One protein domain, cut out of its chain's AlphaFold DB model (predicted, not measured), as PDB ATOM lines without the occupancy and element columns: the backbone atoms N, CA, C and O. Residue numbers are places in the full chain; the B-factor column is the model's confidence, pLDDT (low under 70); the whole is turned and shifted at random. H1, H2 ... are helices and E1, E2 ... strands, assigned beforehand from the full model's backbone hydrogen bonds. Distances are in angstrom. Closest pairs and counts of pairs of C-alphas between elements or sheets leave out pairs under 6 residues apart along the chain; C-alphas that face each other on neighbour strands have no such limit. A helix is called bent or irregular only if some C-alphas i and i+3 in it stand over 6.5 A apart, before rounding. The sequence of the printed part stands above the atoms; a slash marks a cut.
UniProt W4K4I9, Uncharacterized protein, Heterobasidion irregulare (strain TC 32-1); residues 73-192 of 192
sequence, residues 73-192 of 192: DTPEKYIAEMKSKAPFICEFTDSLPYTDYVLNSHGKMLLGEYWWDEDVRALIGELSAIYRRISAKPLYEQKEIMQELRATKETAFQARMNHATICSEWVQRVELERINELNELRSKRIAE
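This is residues 73 to 192 of the 192 residues of an uncharacterized protein of Heterobasidion irregulare (strain TC 32-1) (UniProt W4K4I9). A single long helix, H4, forms a shaft, with a small body of three helices and a two-stranded hairpin along its first part; H2 packs on H4, and H1 and H3 lie farther out. The rest of H4, from residue 162, sticks out alone and makes much of the length. The printed part has 120 residues with four named helices and two named strands, in the order H1, H2, E1, E2, H3, H4; the sheet is E1 - E2, antiparallel, and the class is mostly helix. The whole is extended, with a radius of gyration of the C-alphas of 22.0 A and spans of 82 by 32 by 17 A.

E1, residues 98 to 103, and E2, residues 109 to 116, form an antiparallel hairpin at 132 degrees between directions; N 99 and O 114 are 3.1 A apart and N 110 and O 102 are 2.9 A apart, within hydrogen-bond range. E2 bends by 87 degrees at residue 112. The closest C-alphas of E2 and H1, residues 75 to 85, are those of Trp 115 and Pro 75, 6.7 A apart. The hub is H2, residues 87 to 95, touching three helices. H1 and H2 form a helical hairpin; they touch, closest at the C-alphas of Met 82 and Ile 89, 5.8 A, at a steep tilt of 39 degrees, opposite ways. H2 touches H4, residues 139 to 190, with residues 150 to 157 of H4 alone, closest at the C-alphas of Ser 95 and Phe 157, 5.4 A, at a shallow tilt of 30 degrees, the same way. H3, residues 117 to 134, touches H1 with its residues 120 to 128 alone, closest at the C-alphas of Ile 124 and Met 82, 6.7 A. H3 and H4 are close but not clearly touching, with the C-alphas of Ile 134 and Gln 142 closest at 6.0 A. H1 and H4 are apart. Every O i to N i+4 pair is within hydrogen-bond range in H3 and H4, against 5 of 7 in H1 and 0 of 5 in H2, where 4 of 6 O i to N i+3 pairs are within range.

E1 is 14.4 A long and E2 17.0 A. H4 runs 76.2 A, from C-alpha 139 at (96.347, -20.119, 16.009) to C-alpha 190 at (65.546, -26.792, 85.400). H3 is 26.0 A long. H1, 15.5 A, begins at C-alpha 75 at (74.943, -14.823, 33.932) and is only just irregular, C-alphas 77 and 80 being 6.9 A apart; H2, 15.8 A, is irregular, with C-alphas 91 and 94 7.6 A apart.

The C-alphas farthest apart are those of Pro 138 and Glu 192, 81.8 A. The printed part has no cut, and the five links between elements are tight. Residue 192, the chain's last, is under 70 in pLDDT; the mean of the printed part is 91.1.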
ATOM      1  N   ASP A  73      74.441 -10.795  40.333       94.44
ATOM      2  CA  ASP A  73      73.625 -10.723  39.132       94.44
ATOM      3  C   ASP A  73      73.663 -12.053  38.385       94.44
ATOM      4  O   ASP A  73      74.531 -12.895  38.620       94.44
ATOM      5  N   THR A  74      72.706 -12.239  37.482       93.69
ATOM      6  CA  THR A  74      72.611 -13.462  36.690       93.69
ATOM      7  C   THR A  74      73.642 -13.476  35.552       93.69
ATOM      8  O   THR A  74      74.054 -12.405  35.078       93.69
ATOM      9  N   PRO A  75      74.042 -14.667  35.070       92.62
ATOM     10  CA  PRO A  75      74.943 -14.823  33.932       92.62
ATOM     11  C   PRO A  75      74.587 -13.950  32.724       92.62
ATOM     12  O   PRO A  75      75.457 -13.313  32.123       92.62
ATOM     13  N   GLU A  76      73.297 -13.850  32.391       91.56
ATOM     14  CA  GLU A  76      72.800 -13.163  31.194       91.56
ATOM     15  C   GLU A  76      73.199 -11.688  31.153       91.56
ATOM     16  O   GLU A  76      73.455 -11.155  30.070       91.56
ATOM     17  N   LYS A  77      73.311 -11.039  32.321       91.62
ATOM     18  CA  LYS A  77      73.720  -9.633  32.425       91.62
ATOM     19  C   LYS A  77      75.132  -9.407  31.883       91.62
ATOM     20  O   LYS A  77      75.401  -8.361  31.295       91.62
ATOM     21  N   TYR A  78      76.018 -10.387  32.048       91.56
ATOM     22  CA  TYR A  78      77.435 -10.261  31.712       91.56
ATOM     23  C   TYR A  78      77.795 -10.838  30.347       91.56
ATOM     24  O   TYR A  78      78.807 -10.435  29.776       91.56
ATOM     25  N   ILE A  79      76.976 -11.728  29.775       87.69
ATOM     26  CA  ILE A  79      77.267 -12.358  28.476       87.69
ATOM     27  C   ILE A  79      77.520 -11.308  27.383       87.69
ATOM     28  O   ILE A  79      78.458 -11.449  26.598       87.69
ATOM     29  N   ALA A  80      76.716 -10.241  27.324       86.12
ATOM     30  CA  ALA A  80      76.900  -9.178  26.332       86.12
ATOM     31  C   ALA A  80      78.226  -8.420  26.530       86.12
ATOM     32  O   ALA A  80      78.958  -8.193  25.563       86.12
ATOM     33  N   GLU A  81      78.567  -8.082  27.779       86.19
ATOM     34  CA  GLU A  81      79.833  -7.430  28.124       86.19
ATOM     35  C   GLU A  81      81.026  -8.320  27.756       86.19
ATOM     36  O   GLU A  81      81.930  -7.876  27.045       86.19
ATOM     37  N   MET A  82      80.999  -9.592  28.161       90.50
ATOM     38  CA  MET A  82      82.046 -10.569  27.863       90.50
ATOM     39  C   MET A  82      82.276 -10.701  26.355       90.50
ATOM     40  O   MET A  82      83.411 -10.554  25.899       90.50
ATOM     41  N   LYS A  83      81.205 -10.875  25.563       87.25
ATOM     42  CA  LYS A  83      81.288 -10.947  24.093       87.25
ATOM     43  C   LYS A  83      81.896  -9.690  23.484       87.25
ATOM     44  O   LYS A  83      82.695  -9.799  22.556       87.25
ATOM     45  N   SER A  84      81.535  -8.514  24.002       87.00
ATOM     46  CA  SER A  84      82.057  -7.234  23.508       87.00
ATOM     47  C   SER A  84      83.556  -7.058  23.772       87.00
ATOM     48  O   SER A  84      84.243  -6.406  22.988       87.00
ATOM     49  N   LYS A  85      84.074  -7.642  24.862       84.94
ATOM     50  CA  LYS A  85      85.503  -7.614  25.197       84.94
ATOM     51  C   LYS A  85      86.283  -8.625  24.370       84.94
ATOM     52  O   LYS A  85      87.274  -8.248  23.750       84.94
ATOM     53  N   ALA A  86      85.833  -9.876  24.354       81.25
ATOM     54  CA  ALA A  86      86.280 -10.892  23.414       81.25
ATOM     55  C   ALA A  86      85.343 -12.118  23.454       81.25
ATOM     56  O   ALA A  86      85.103 -12.648  24.539       81.25
ATOM     57  N   PRO A  87      84.879 -12.646  22.303       81.06
ATOM     58  CA  PRO A  87      83.921 -13.755  22.266       81.06
ATOM     59  C   PRO A  87      84.333 -15.006  23.054       81.06
ATOM     60  O   PRO A  87      83.481 -15.639  23.671       81.06
ATOM     61  N   PHE A  88      85.630 -15.334  23.084       85.69
ATOM     62  CA  PHE A  88      86.139 -16.527  23.769       85.69
ATOM     63  C   PHE A  88      85.993 -16.454  25.302       85.69
ATOM     64  O   PHE A  88      86.035 -17.482  25.969       85.69
ATOM     65  N   ILE A  89      85.830 -15.257  25.889       88.50
ATOM     66  CA  ILE A  89      85.681 -15.085  27.347       88.50
ATOM     67  C   ILE A  89      84.438 -15.818  27.849       88.50
ATOM     68  O   ILE A  89      84.472 -16.419  28.919       88.50
ATOM     69  N   CYS A  90      83.364 -15.817  27.055       88.56
ATOM     70  CA  CYS A  90      82.135 -16.533  27.383       88.56
ATOM     71  C   CYS A  90      82.341 -18.035  27.520       88.56
ATOM     72  O   CYS A  90      81.523 -18.700  28.132       88.56
ATOM     73  N   GLU A  91      83.415 -18.582  26.963       90.38
ATOM     74  CA  GLU A  91      83.682 -19.994  27.122       90.38
ATOM     75  C   GLU A  91      84.233 -20.322  28.527       90.38
ATOM     76  O   GLU A  91      84.351 -21.495  28.850       90.38
ATOM     77  N   PHE A  92      84.597 -19.340  29.359       93.00
ATOM     78  CA  PHE A  92      85.160 -19.547  30.705       93.00
ATOM     79  C   PHE A  92      84.147 -19.303  31.833       93.00
ATOM     80  O   PHE A  92      84.533 -19.278  33.002       93.00
ATOM     81  N   THR A  93      82.865 -19.115  31.513       91.12
ATOM     82  CA  THR A  93      81.815 -18.830  32.506       91.12
ATOM     83  C   THR A  93      81.676 -19.930  33.546       91.12
ATOM     84  O   THR A  93      81.505 -19.620  34.717       91.12
ATOM     85  N   ASP A  94      81.874 -21.188  33.148       90.44
ATOM     86  CA  ASP A  94      81.758 -22.357  34.033       90.44
ATOM     87  C   ASP A  94      82.831 -22.379  35.137       90.44
ATOM     88  O   ASP A  94      82.699 -23.083  36.131       90.44
ATOM     89  N   SER A  95      83.881 -21.562  34.999       92.94
ATOM     90  CA  SER A  95      84.911 -21.400  36.031       92.94
ATOM     91  C   SER A  95      84.588 -20.328  37.078       92.94
ATOM     92  O   SER A  95      85.364 -20.138  38.022       92.94
ATOM     93  N   LEU A  96      83.481 -19.591  36.917       94.38
ATOM     94  CA  LEU A  96      83.083 -18.563  37.871       94.38
ATOM     95  C   LEU A  96      82.424 -19.187  39.106       94.38
ATOM     96  O   LEU A  96      81.507 -19.996  38.991       94.38
ATOM     97  N   PRO A  97      82.830 -18.767  40.316       95.25
ATOM     98  CA  PRO A  97      82.120 -19.134  41.528       95.25
ATOM     99  C   PRO A  97      80.725 -18.496  41.511       95.25
ATOM    100  O   PRO A  97      80.580 -17.294  41.271       95.25
ATOM    101  N   TYR A  98      79.705 -19.283  41.832       96.00
ATOM    102  CA  TYR A  98      78.329 -18.807  41.901       96.00
ATOM    103  C   TYR A  98      77.665 -19.205  43.212       96.00
ATOM    104  O   TYR A  98      78.064 -20.160  43.876       96.00
ATOM    105  N   THR A  99      76.640 -18.451  43.593       95.06
ATOM    106  CA  THR A  99      75.652 -18.885  44.588       95.06
ATOM    107  C   THR A  99      74.374 -19.268  43.854       95.06
ATOM    108  O   THR A  99      74.030 -18.643  42.855       95.06
ATOM    109  N   ASP A 100      73.679 -20.288  44.344       93.69
ATOM    110  CA  ASP A 100      72.443 -20.826  43.762       93.69
ATOM    111  C   ASP A 100      71.180 -20.092  44.250       93.69
ATOM    112  O   ASP A 100      70.050 -20.467  43.923       93.69
ATOM    113  N   TYR A 101      71.361 -19.033  45.047       91.81
ATOM    114  CA  TYR A 101      70.272 -18.205  45.543       91.81
ATOM    115  C   TYR A 101      70.656 -16.749  45.827       91.81
ATOM    116  O   TYR A 101      71.789 -16.427  46.199       91.81
ATOM    117  N   VAL A 102      69.640 -15.884  45.788       91.12
ATOM    118  CA  VAL A 102      69.638 -14.519  46.345       91.12
ATOM    119  C   VAL A 102      68.385 -14.276  47.183       91.12
ATOM    120  O   VAL A 102      67.423 -15.041  47.138       91.12
ATOM    121  N   LEU A 103      68.375 -13.183  47.951       86.69
ATOM    122  CA  LEU A 103      67.195 -12.725  48.686       86.69
ATOM    123  C   LEU A 103      66.613 -11.470  48.032       86.69
ATOM    124  O   LEU A 103      67.313 -10.473  47.843       86.69
ATOM    125  N   ASN A 104      65.316 -11.491  47.726       82.12
ATOM    126  CA  ASN A 104      64.633 -10.350  47.120       82.12
ATOM    127  C   ASN A 104      64.365  -9.206  48.130       82.12
ATOM    128  O   ASN A 104      64.789  -9.234  49.291       82.12
ATOM    129  N   SER A 105      63.683  -8.141  47.691       78.19
ATOM    130  CA  SER A 105      63.266  -7.003  48.537       78.19
ATOM    131  C   SER A 105      62.503  -7.421  49.796       78.19
ATOM    132  O   SER A 105      62.705  -6.820  50.845       78.19
ATOM    133  N   HIS A 106      61.709  -8.483  49.704       80.38
ATOM    134  CA  HIS A 106      60.865  -9.009  50.774       80.38
ATOM    135  C   HIS A 106      61.533 -10.134  51.581       80.38
ATOM    136  O   HIS A 106      60.874 -10.782  52.387       80.38
ATOM    137  N   GLY A 107      62.823 -10.404  51.353       79.88
ATOM    138  CA  GLY A 107      63.547 -11.482  52.032       79.88
ATOM    139  C   GLY A 107      63.186 -12.889  51.546       79.88
ATOM    140  O   GLY A 107      63.607 -13.864  52.159       79.88
ATOM    141  N   LYS A 108      62.440 -13.018  50.442       86.12
ATOM    142  CA  LYS A 108      62.163 -14.313  49.816       86.12
ATOM    143  C   LYS A 108      63.377 -14.770  49.012       86.12
ATOM    144  O   LYS A 108      63.959 -13.988  48.259       86.12
ATOM    145  N   MET A 109      63.704 -16.050  49.157       88.81
ATOM    146  CA  MET A 109      64.747 -16.712  48.389       88.81
ATOM    147  C   MET A 109      64.326 -16.881  46.929       88.81
ATOM    148  O   MET A 109      63.232 -17.369  46.642       88.81
ATOM    149  N   LEU A 110      65.199 -16.458  46.023       89.81
ATOM    150  CA  LEU A 110      65.117 -16.719  44.593       89.81
ATOM    151  C   LEU A 110      66.251 -17.671  44.245       89.81
ATOM    152  O   LEU A 110      67.387 -17.397  44.621       89.81
ATOM    153  N   LEU A 111      65.920 -18.774  43.581       93.31
ATOM    154  CA  LEU A 111      66.889 -19.761  43.124       93.31
ATOM    155  C   LEU A 111      67.358 -19.415  41.715       93.31
ATOM    156  O   LEU A 111      66.566 -18.946  40.895       93.31
ATOM    157  N   GLY A 112      68.627 -19.676  41.445       92.56
ATOM    158  CA  GLY A 112      69.261 -19.405  40.164       92.56
ATOM    159  C   GLY A 112      70.762 -19.246  40.329       92.56
ATOM    160  O   GLY A 112      71.260 -19.150  41.444       92.56
ATOM    161  N   GLU A 113      71.480 -19.212  39.219       94.19
ATOM    162  CA  GLU A 113      72.909 -18.940  39.239       94.19
ATOM    163  C   GLU A 113      73.152 -17.435  39.369       94.19
ATOM    164  O   GLU A 113      72.612 -16.638  38.597       94.19
ATOM    165  N   TYR A 114      73.960 -17.044  40.353       95.75
ATOM    166  CA  TYR A 114      74.325 -15.650  40.563       95.75
ATOM    167  C   TYR A 114      75.828 -15.490  40.738       95.75
ATOM    168  O   TYR A 114      76.439 -16.108  41.618       95.75
ATOM    169  N   TRP A 115      76.403 -14.603  39.931       96.62
ATOM    170  CA  TRP A 115      77.820 -14.273  39.944       96.62
ATOM    171  C   TRP A 115      78.079 -12.985  40.692       96.62
ATOM    172  O   TRP A 115      77.309 -12.028  40.609       96.62
ATOM    173  N   TRP A 116      79.210 -12.963  41.384       97.12
ATOM    174  CA  TRP A 116      79.699 -11.765  42.037       97.12
ATOM    175  C   TRP A 116      80.416 -10.862  41.028       97.12
ATOM    176  O   TRP A 116      81.354 -11.282  40.349       97.12
ATOM    177  N   ASP A 117      79.988  -9.610  40.934       96.06
ATOM    178  CA  ASP A 117      80.390  -8.674  39.885       96.06
ATOM    179  C   ASP A 117      81.910  -8.409  39.823       96.06
ATOM    180  O   ASP A 117      82.496  -8.353  38.740       96.06
ATOM    181  N   GLU A 118      82.587  -8.303  40.970       95.88
ATOM    182  CA  GLU A 118      84.048  -8.184  41.034       95.88
ATOM    183  C   GLU A 118      84.766  -9.438  40.511       95.88
ATOM    184  O   GLU A 118      85.812  -9.300  39.875       95.88
ATOM    185  N   ASP A 119      84.211 -10.637  40.724       95.62
ATOM    186  CA  ASP A 119      84.810 -11.889  40.241       95.62
ATOM    187  C   ASP A 119      84.670 -11.990  38.716       95.62
ATOM    188  O   ASP A 119      85.626 -12.344  38.022       95.62
ATOM    189  N   VAL A 120      83.518 -11.574  38.178       95.25
ATOM    190  CA  VAL A 120      83.293 -11.471  36.729       95.25
ATOM    191  C   VAL A 120      84.290 -10.505  36.089       95.25
ATOM    192  O   VAL A 120      84.968 -10.850  35.119       95.25
ATOM    193  N   ARG A 121      84.428  -9.295  36.648       94.25
ATOM    194  CA  ARG A 121      85.371  -8.286  36.136       94.25
ATOM    195  C   ARG A 121      86.821  -8.758  36.224       94.25
ATOM    196  O   ARG A 121      87.594  -8.498  35.298       94.25
ATOM    197  N   ALA A 122      87.190  -9.459  37.296       94.50
ATOM    198  CA  ALA A 122      88.518 -10.043  37.444       94.50
ATOM    199  C   ALA A 122      88.799 -11.085  36.349       94.50
ATOM    200  O   ALA A 122      89.842 -11.000  35.699       94.50
ATOM    201  N   LEU A 123      87.850 -11.992  36.078       93.81
ATOM    202  CA  LEU A 123      87.976 -12.988  35.011       93.81
ATOM    203  C   LEU A 123      88.109 -12.326  33.633       93.81
ATOM    204  O   LEU A 123      89.024 -12.654  32.877       93.81
ATOM    205  N   ILE A 124      87.248 -11.351  33.318       93.44
ATOM    206  CA  ILE A 124      87.322 -10.591  32.060       93.44
ATOM    207  C   ILE A 124      88.704  -9.943  31.912       93.44
ATOM    208  O   ILE A 124      89.318 -10.031  30.844       93.44
ATOM    209  N   GLY A 125      89.208  -9.299  32.969       93.19
ATOM    210  CA  GLY A 125      90.511  -8.638  32.970       93.19
ATOM    211  C   GLY A 125      91.676  -9.606  32.763       93.19
ATOM    212  O   GLY A 125      92.560  -9.338  31.943       93.19
ATOM    213  N   GLU A 126      91.662 -10.742  33.460       93.75
ATOM    214  CA  GLU A 126      92.669 -11.797  33.347       93.75
ATOM    215  C   GLU A 126      92.710 -12.384  31.933       93.75
ATOM    216  O   GLU A 126      93.761 -12.379  31.287       93.75
ATOM    217  N   LEU A 127      91.559 -12.817  31.415       93.62
ATOM    218  CA  LEU A 127      91.449 -13.423  30.091       93.62
ATOM    219  C   LEU A 127      91.811 -12.436  28.980       93.62
ATOM    220  O   LEU A 127      92.532 -12.785  28.046       93.62
ATOM    221  N   SER A 128      91.404 -11.171  29.115       91.69
ATOM    222  CA  SER A 128      91.812 -10.106  28.189       91.69
ATOM    223  C   SER A 128      93.328  -9.878  28.213       91.69
ATOM    224  O   SER A 128      93.946  -9.605  27.181       91.69
ATOM    225  N   ALA A 129      93.967  -9.970  29.382       92.69
ATOM    226  CA  ALA A 129      95.416  -9.842  29.500       92.69
ATOM    227  C   ALA A 129      96.159 -11.027  28.874       92.69
ATOM    228  O   ALA A 129      97.142 -10.802  28.170       92.69
ATOM    229  N   ILE A 130      95.681 -12.254  29.085       92.44
ATOM    230  CA  ILE A 130      96.250 -13.460  28.472       92.44
ATOM    231  C   ILE A 130      96.109 -13.393  26.953       92.44
ATOM    232  O   ILE A 130      97.105 -13.531  26.246       92.44
ATOM    233  N   TYR A 131      94.916 -13.076  26.451       89.44
ATOM    234  CA  TYR A 131      94.664 -12.993  25.016       89.44
ATOM    235  C   TYR A 131      95.582 -11.999  24.309       89.44
ATOM    236  O   TYR A 131      96.201 -12.342  23.309       89.44
ATOM    237  N   ARG A 132      95.775 -10.801  24.874       91.56
ATOM    238  CA  ARG A 132      96.723  -9.811  24.326       91.56
ATOM    239  C   ARG A 132      98.165 -10.319  24.253       91.56
ATOM    240  O   ARG A 132      98.914  -9.869  23.397       91.56
ATOM    241  N   ARG A 133      98.580 -11.221  25.149       92.81
ATOM    242  CA  ARG A 133      99.933 -11.808  25.134       92.81
ATOM    243  C   ARG A 133     100.080 -12.885  24.066       92.81
ATOM    244  O   ARG A 133     101.172 -13.060  23.535       92.81
ATOM    245  N   ILE A 134      99.001 -13.607  23.766       93.50
ATOM    246  CA  ILE A 134      99.020 -14.722  22.813       93.50
ATOM    247  C   ILE A 134      98.505 -14.342  21.423       93.50
ATOM    248  O   ILE A 134      98.665 -15.124  20.498       93.50
ATOM    249  N   SER A 135      97.934 -13.150  21.235       90.75
ATOM    250  CA  SER A 135      97.279 -12.754  19.979       90.75
ATOM    251  C   SER A 135      98.210 -12.735  18.764       90.75
ATOM    252  O   SER A 135      97.743 -12.888  17.641       90.75
ATOM    253  N   ALA A 136      99.517 -12.552  18.974       94.12
ATOM    254  CA  ALA A 136     100.528 -12.604  17.917       94.12
ATOM    255  C   ALA A 136     101.035 -14.030  17.615       94.12
ATOM    256  O   ALA A 136     101.768 -14.222  16.647       94.12
ATOM    257  N   LYS A 137     100.682 -15.023  18.442       94.75
ATOM    258  CA  LYS A 137     101.093 -16.420  18.258       94.75
ATOM    259  C   LYS A 137     100.278 -17.090  17.148       94.75
ATOM    260  O   LYS A 137      99.151 -16.667  16.883       94.75
ATOM    261  N   PRO A 138     100.784 -18.158  16.515       96.69
ATOM    262  CA  PRO A 138      99.989 -18.974  15.607       96.69
ATOM    263  C   PRO A 138      98.717 -19.514  16.273       96.69
ATOM    264  O   PRO A 138      98.699 -19.816  17.465       96.69
ATOM    265  N   LEU A 139      97.655 -19.704  15.488       92.69
ATOM    266  CA  LEU A 139      96.347 -20.119  16.009       92.69
ATOM    267  C   LEU A 139      96.378 -21.464  16.758       92.69
ATOM    268  O   LEU A 139      95.612 -21.645  17.701       92.69
ATOM    269  N   TYR A 140      97.237 -22.407  16.355       94.75
ATOM    270  CA  TYR A 140      97.361 -23.697  17.046       94.75
ATOM    271  C   TYR A 140      97.905 -23.518  18.472       94.75
ATOM    272  O   TYR A 140      97.350 -24.088  19.405       94.75
ATOM    273  N   GLU A 141      98.910 -22.655  18.646       95.38
ATOM    274  CA  GLU A 141      99.518 -22.362  19.945       95.38
ATOM    275  C   GLU A 141      98.543 -21.570  20.827       95.38
ATOM    276  O   GLU A 141      98.421 -21.832  22.019       95.38
ATOM    277  N   GLN A 142      97.771 -20.649  20.236       92.44
ATOM    278  CA  GLN A 142      96.682 -19.980  20.953       92.44
ATOM    279  C   GLN A 142      95.660 -20.993  21.483       92.44
ATOM    280  O   GLN A 142      95.278 -20.918  22.646       92.44
ATOM    281  N   LYS A 143      95.222 -21.950  20.654       92.12
ATOM    282  CA  LYS A 143      94.260 -22.983  21.066       92.12
ATOM    283  C   LYS A 143      94.797 -23.849  22.204       92.12
ATOM    284  O   LYS A 143      94.062 -24.080  23.156       92.12
ATOM    285  N   GLU A 144      96.050 -24.286  22.113       95.38
ATOM    286  CA  GLU A 144      96.702 -25.103  23.142       95.38
ATOM    287  C   GLU A 144      96.759 -24.370  24.491       95.38
ATOM    288  O   GLU A 144      96.263 -24.885  25.493       95.38
ATOM    289  N   ILE A 145      97.224 -23.114  24.498       94.12
ATOM    290  CA  ILE A 145      97.273 -22.282  25.713       94.12
ATOM    291  C   ILE A 145      95.875 -22.099  26.319       94.12
ATOM    292  O   ILE A 145      95.698 -22.162  27.535       94.12
ATOM    293  N   MET A 146      94.860 -21.867  25.485       92.19
ATOM    294  CA  MET A 146      93.493 -21.648  25.960       92.19
ATOM    295  C   MET A 146      92.853 -22.926  26.519       92.19
ATOM    296  O   MET A 146      92.079 -22.850  27.474       92.19
ATOM    297  N   GLN A 147      93.188 -24.097  25.970       93.31
ATOM    298  CA  GLN A 147      92.755 -25.394  26.498       93.31
ATOM    299  C   GLN A 147      93.390 -25.692  27.858       93.31
ATOM    300  O   GLN A 147      92.681 -26.073  28.790       93.31
ATOM    301  N   GLU A 148      94.697 -25.468  28.000       95.56
ATOM    302  CA  GLU A 148      95.398 -25.634  29.277       95.56
ATOM    303  C   GLU A 148      94.857 -24.671  30.344       95.56
ATOM    304  O   GLU A 148      94.590 -25.063  31.486       95.56
ATOM    305  N   LEU A 149      94.608 -23.415  29.958       95.19
ATOM    306  CA  LEU A 149      94.009 -22.420  30.840       95.19
ATOM    307  C   LEU A 149      92.616 -22.851  31.308       95.19
ATOM    308  O   LEU A 149      92.317 -22.752  32.496       95.19
ATOM    309  N   ARG A 150      91.774 -23.354  30.398       94.25
ATOM    310  CA  ARG A 150      90.446 -23.884  30.738       94.25
ATOM    311  C   ARG A 150      90.550 -25.026  31.743       94.25
ATOM    312  O   ARG A 150      89.869 -24.981  32.760       94.25
ATOM    313  N   ALA A 151      91.412 -26.009  31.490       95.19
ATOM    314  CA  ALA A 151      91.595 -27.148  32.389       95.19
ATOM    315  C   ALA A 151      92.067 -26.707  33.787       95.19
ATOM    316  O   ALA A 151      91.575 -27.199  34.805       95.19
ATOM    317  N   THR A 152      92.970 -25.726  33.841       95.50
ATOM    318  CA  THR A 152      93.452 -25.141  35.099       95.50
ATOM    319  C   THR A 152      92.323 -24.437  35.855       95.50
ATOM    320  O   THR A 152      92.158 -24.638  37.060       95.50
ATOM    321  N   LYS A 153      91.523 -23.626  35.154       95.56
ATOM    322  CA  LYS A 153      90.384 -22.894  35.722       95.56
ATOM    323  C   LYS A 153      89.296 -23.829  36.244       95.56
ATOM    324  O   LYS A 153      88.826 -23.621  37.356       95.56
ATOM    325  N   GLU A 154      88.971 -24.874  35.489       94.94
ATOM    326  CA  GLU A 154      88.020 -25.916  35.885       94.94
ATOM    327  C   GLU A 154      88.482 -26.642  37.155       94.94
ATOM    328  O   GLU A 154      87.742 -26.767  38.128       94.94
ATOM    329  N   THR A 155      89.757 -27.038  37.196       95.69
ATOM    330  CA  THR A 155      90.344 -27.697  38.372       95.69
ATOM    331  C   THR A 155      90.264 -26.800  39.609       95.69
ATOM    332  O   THR A 155      89.878 -27.251  40.690       95.69
ATOM    333  N   ALA A 156      90.592 -25.512  39.460       95.56
ATOM    334  CA  ALA A 156      90.510 -24.541  40.548       95.56
ATOM    335  C   ALA A 156      89.062 -24.300  41.009       95.56
ATOM    336  O   ALA A 156      88.807 -24.208  42.212       95.56
ATOM    337  N   PHE A 157      88.113 -24.234  40.069       96.00
ATOM    338  CA  PHE A 157      86.689 -24.110  40.364       96.00
ATOM    339  C   PHE A 157      86.187 -25.315  41.170       96.00
ATOM    340  O   PHE A 157      85.650 -25.136  42.266       96.00
ATOM    341  N   GLN A 158      86.465 -26.539  40.716       95.62
ATOM    342  CA  GLN A 158      86.057 -27.751  41.424       95.62
ATOM    343  C   GLN A 158      86.687 -27.845  42.823       95.62
ATOM    344  O   GLN A 158      86.009 -28.198  43.791       95.62
ATOM    345  N   ALA A 159      87.966 -27.483  42.965       96.38
ATOM    346  CA  ALA A 159      88.632 -27.434  44.267       96.38
ATOM    347  C   ALA A 159      87.950 -26.437  45.220       96.38
ATOM    348  O   ALA A 159      87.733 -26.743  46.396       96.38
ATOM    349  N   ARG A 160      87.557 -25.261  44.714       97.12
ATOM    350  CA  ARG A 160      86.814 -24.258  45.483       97.12
ATOM    351  C   ARG A 160      85.424 -24.758  45.883       97.12
ATOM    352  O   ARG A 160      85.055 -24.568  47.042       97.12
ATOM    353  N   MET A 161      84.691 -25.412  44.981       95.75
ATOM    354  CA  MET A 161      83.374 -25.997  45.273       95.75
ATOM    355  C   MET A 161      83.464 -27.061  46.369       95.75
ATOM    356  O   MET A 161      82.765 -26.967  47.377       95.75
ATOM    357  N   ASN A 162      84.394 -28.009  46.236       96.56
ATOM    358  CA  ASN A 162      84.615 -29.060  47.232       96.56
ATOM    359  C   ASN A 162      84.967 -28.469  48.603       96.56
ATOM    360  O   ASN A 162      84.424 -28.871  49.631       96.56
ATOM    361  N   HIS A 163      85.854 -27.472  48.624       97.31
ATOM    362  CA  HIS A 163      86.227 -26.791  49.859       97.31
ATOM    363  C   HIS A 163      85.048 -26.029  50.480       97.31
ATOM    364  O   HIS A 163      84.876 -26.056  51.697       97.31
ATOM    365  N   ALA A 164      84.202 -25.386  49.670       96.94
ATOM    366  CA  ALA A 164      83.004 -24.706  50.156       96.94
ATOM    367  C   ALA A 164      82.002 -25.668  50.816       96.94
ATOM    368  O   ALA A 164      81.401 -25.302  51.831       96.94
ATOM    369  N   THR A 165      81.871 -26.893  50.296       96.25
ATOM    370  CA  THR A 165      81.081 -27.965  50.920       96.25
ATOM    371  C   THR A 165      81.632 -28.322  52.297       96.25
ATOM    372  O   THR A 165      80.908 -28.189  53.281       96.25
ATOM    373  N   ILE A 166      82.931 -28.633  52.395       96.06
ATOM    374  CA  ILE A 166      83.604 -28.954  53.670       96.06
ATOM    375  C   ILE A 166      83.377 -27.846  54.709       96.06
ATOM    376  O   ILE A 166      83.074 -28.107  55.873       96.06
ATOM    377  N   CYS A 167      83.492 -26.585  54.291       95.69
ATOM    378  CA  CYS A 167      83.294 -25.450  55.189       95.69
ATOM    379  C   CYS A 167      81.848 -25.315  55.666       95.69
ATOM    380  O   CYS A 167      81.610 -24.981  56.826       95.69
ATOM    381  N   SER A 168      80.887 -25.566  54.778       93.56
ATOM    382  CA  SER A 168      79.464 -25.496  55.110       93.56
ATOM    383  C   SER A 168      79.076 -26.602  56.093       93.56
ATOM    384  O   SER A 168      78.388 -26.326  57.073       93.56
ATOM    385  N   GLU A 169      79.574 -27.822  55.887       93.81
ATOM    386  CA  GLU A 169      79.390 -28.954  56.805       93.81
ATOM    387  C   GLU A 169      80.017 -28.689  58.176       93.81
ATOM    388  O   GLU A 169      79.419 -28.988  59.210       93.81
ATOM    389  N   TRP A 170      81.212 -28.094  58.203       93.06
ATOM    390  CA  TRP A 170      81.854 -27.695  59.451       93.06
ATOM    391  C   TRP A 170      81.016 -26.666  60.222       93.06
ATOM    392  O   TRP A 170      80.768 -26.867  61.409       93.06
ATOM    393  N   VAL A 171      80.514 -25.610  59.563       89.69
ATOM    394  CA  VAL A 171      79.651 -24.612  60.227       89.69
ATOM    395  C   VAL A 171      78.396 -25.264  60.800       89.69
ATOM    396  O   VAL A 171      78.075 -25.025  61.960       89.69
ATOM    397  N   GLN A 172      77.718 -26.115  60.026       89.31
ATOM    398  CA  GLN A 172      76.511 -26.805  60.490       89.31
ATOM    399  C   GLN A 172      76.781 -27.664  61.729       89.31
ATOM    400  O   GLN A 172      75.992 -27.655  62.673       89.31
ATOM    401  N   ARG A 173      77.910 -28.378  61.749       89.94
ATOM    402  CA  ARG A 173      78.317 -29.208  62.886       89.94
ATOM    403  C   ARG A 173      78.578 -28.372  64.136       89.94
ATOM    404  O   ARG A 173      78.008 -28.664  65.180       89.94
ATOM    405  N   VAL A 174      79.362 -27.298  64.010       85.69
ATOM    406  CA  VAL A 174      79.666 -26.380  65.122       85.69
ATOM    407  C   VAL A 174      78.394 -25.710  65.654       85.69
ATOM    408  O   VAL A 174      78.225 -25.550  66.863       85.69
ATOM    409  N   GLU A 175      77.472 -25.320  64.770       85.12
ATOM    410  CA  GLU A 175      76.174 -24.766  65.168       85.12
ATOM    411  C   GLU A 175      75.330 -25.791  65.938       85.12
ATOM    412  O   GLU A 175      74.744 -25.446  66.966       85.12
ATOM    413  N   LEU A 176      75.301 -27.049  65.488       86.75
ATOM    414  CA  LEU A 176      74.567 -28.129  66.146       86.75
ATOM    415  C   LEU A 176      75.146 -28.474  67.525       86.75
ATOM    416  O   LEU A 176      74.392 -28.574  68.493       86.75
ATOM    417  N   GLU A 177      76.469 -28.610  67.630       85.12
ATOM    418  CA  GLU A 177      77.173 -28.841  68.899       85.12
ATOM    419  C   GLU A 177      76.837 -27.745  69.911       85.12
ATOM    420  O   GLU A 177      76.394 -28.030  71.024       85.12
ATOM    421  N   ARG A 178      76.906 -26.480  69.484       81.75
ATOM    422  CA  ARG A 178      76.548 -25.336  70.327       81.75
ATOM    423  C   ARG A 178      75.086 -25.366  70.780       81.75
ATOM    424  O   ARG A 178      74.787 -24.980  71.911       81.75
ATOM    425  N   ILE A 179      74.155 -25.770  69.916       83.62
ATOM    426  CA  ILE A 179      72.737 -25.910  70.286       83.62
ATOM    427  C   ILE A 179      72.570 -27.001  71.351       83.62
ATOM    428  O   ILE A 179      71.850 -26.787  72.329       83.62
ATOM    429  N   ASN A 180      73.252 -28.137  71.193       87.19
ATOM    430  CA  ASN A 180      73.205 -29.243  72.148       87.19
ATOM    431  C   ASN A 180      73.766 -28.833  73.514       87.19
ATOM    432  O   ASN A 180      73.073 -28.997  74.517       87.19
ATOM    433  N   GLU A 181      74.941 -28.197  73.555       85.88
ATOM    434  CA  GLU A 181      75.534 -27.666  74.791       85.88
ATOM    435  C   GLU A 181      74.581 -26.703  75.517       85.88
ATOM    436  O   GLU A 181      74.374 -26.791  76.730       85.88
ATOM    437  N   LEU A 182      73.945 -25.789  74.773       84.94
ATOM    438  CA  LEU A 182      72.975 -24.849  75.341       84.94
ATOM    439  C   LEU A 182      71.742 -25.559  75.910       84.94
ATOM    440  O   LEU A 182      71.220 -25.133  76.943       84.94
ATOM    441  N   ASN A 183      71.271 -26.620  75.258       90.31
ATOM    442  CA  ASN A 183      70.141 -27.410  75.737       90.31
ATOM    443  C   ASN A 183      70.501 -28.205  76.996       90.31
ATOM    444  O   ASN A 183      69.727 -28.194  77.948       90.31
ATOM    445  N   GLU A 184      71.685 -28.813  77.058       91.44
ATOM    446  CA  GLU A 184      72.164 -29.503  78.261       91.44
ATOM    447  C   GLU A 184      72.266 -28.559  79.463       91.44
ATOM    448  O   GLU A 184      71.806 -28.886  80.559       91.44
ATOM    449  N   LEU A 185      72.819 -27.359  79.259       89.75
ATOM    450  CA  LEU A 185      72.906 -26.333  80.299       89.75
ATOM    451  C   LEU A 185      71.522 -25.875  80.774       89.75
ATOM    452  O   LEU A 185      71.335 -25.633  81.965       89.75
ATOM    453  N   ARG A 186      70.546 -25.757  79.866       89.06
ATOM    454  CA  ARG A 186      69.155 -25.428  80.219       89.06
ATOM    455  C   ARG A 186      68.502 -26.540  81.031       89.06
ATOM    456  O   ARG A 186      67.896 -26.239  82.051       89.06
ATOM    457  N   SER A 187      68.662 -27.796  80.622       89.69
ATOM    458  CA  SER A 187      68.111 -28.951  81.340       89.69
ATOM    459  C   SER A 187      68.668 -29.061  82.760       89.69
ATOM    460  O   SER A 187      67.901 -29.283  83.690       89.69
ATOM    461  N   LYS A 188      69.976 -28.828  82.948       90.81
ATOM    462  CA  LYS A 188      70.606 -28.807  84.281       90.81
ATOM    463  C   LYS A 188      70.001 -27.735  85.194       90.81
ATOM    464  O   LYS A 188      69.691 -28.033  86.334       90.81
ATOM    465  N   ARG A 189      69.755 -26.527  84.672       86.44
ATOM    466  CA  ARG A 189      69.151 -25.413  85.435       86.44
ATOM    467  C   ARG A 189      67.687 -25.625  85.820       86.44
ATOM    468  O   ARG A 189      67.211 -24.941  86.709       86.44
ATOM    469  N   ILE A 190      66.954 -26.476  85.100       84.56
ATOM    470  CA  ILE A 190      65.546 -26.792  85.400       84.56
ATOM    471  C   ILE A 190      65.447 -27.913  86.450       84.56
ATOM    472  O   ILE A 190      64.418 -28.049  87.105       84.56
ATOM    473  N   ALA A 191      66.494 -28.730  86.589       75.44
ATOM    474  CA  ALA A 191      66.556 -29.836  87.541       75.44
ATOM    475  C   ALA A 191      67.047 -29.426  88.948       75.44
ATOM    476  O   ALA A 191      67.028 -30.265  89.849       75.44
ATOM    477  N   GLU A 192      67.486 -28.174  89.118       58.28
ATOM    478  CA  GLU A 192      67.855 -27.518  90.388       58.28
ATOM    479  C   GLU A 192      66.691 -26.671  90.922       58.28
ATOM    480  O   GLU A 192      66.480 -26.684  92.157       58.28
TER     481      GLU A 192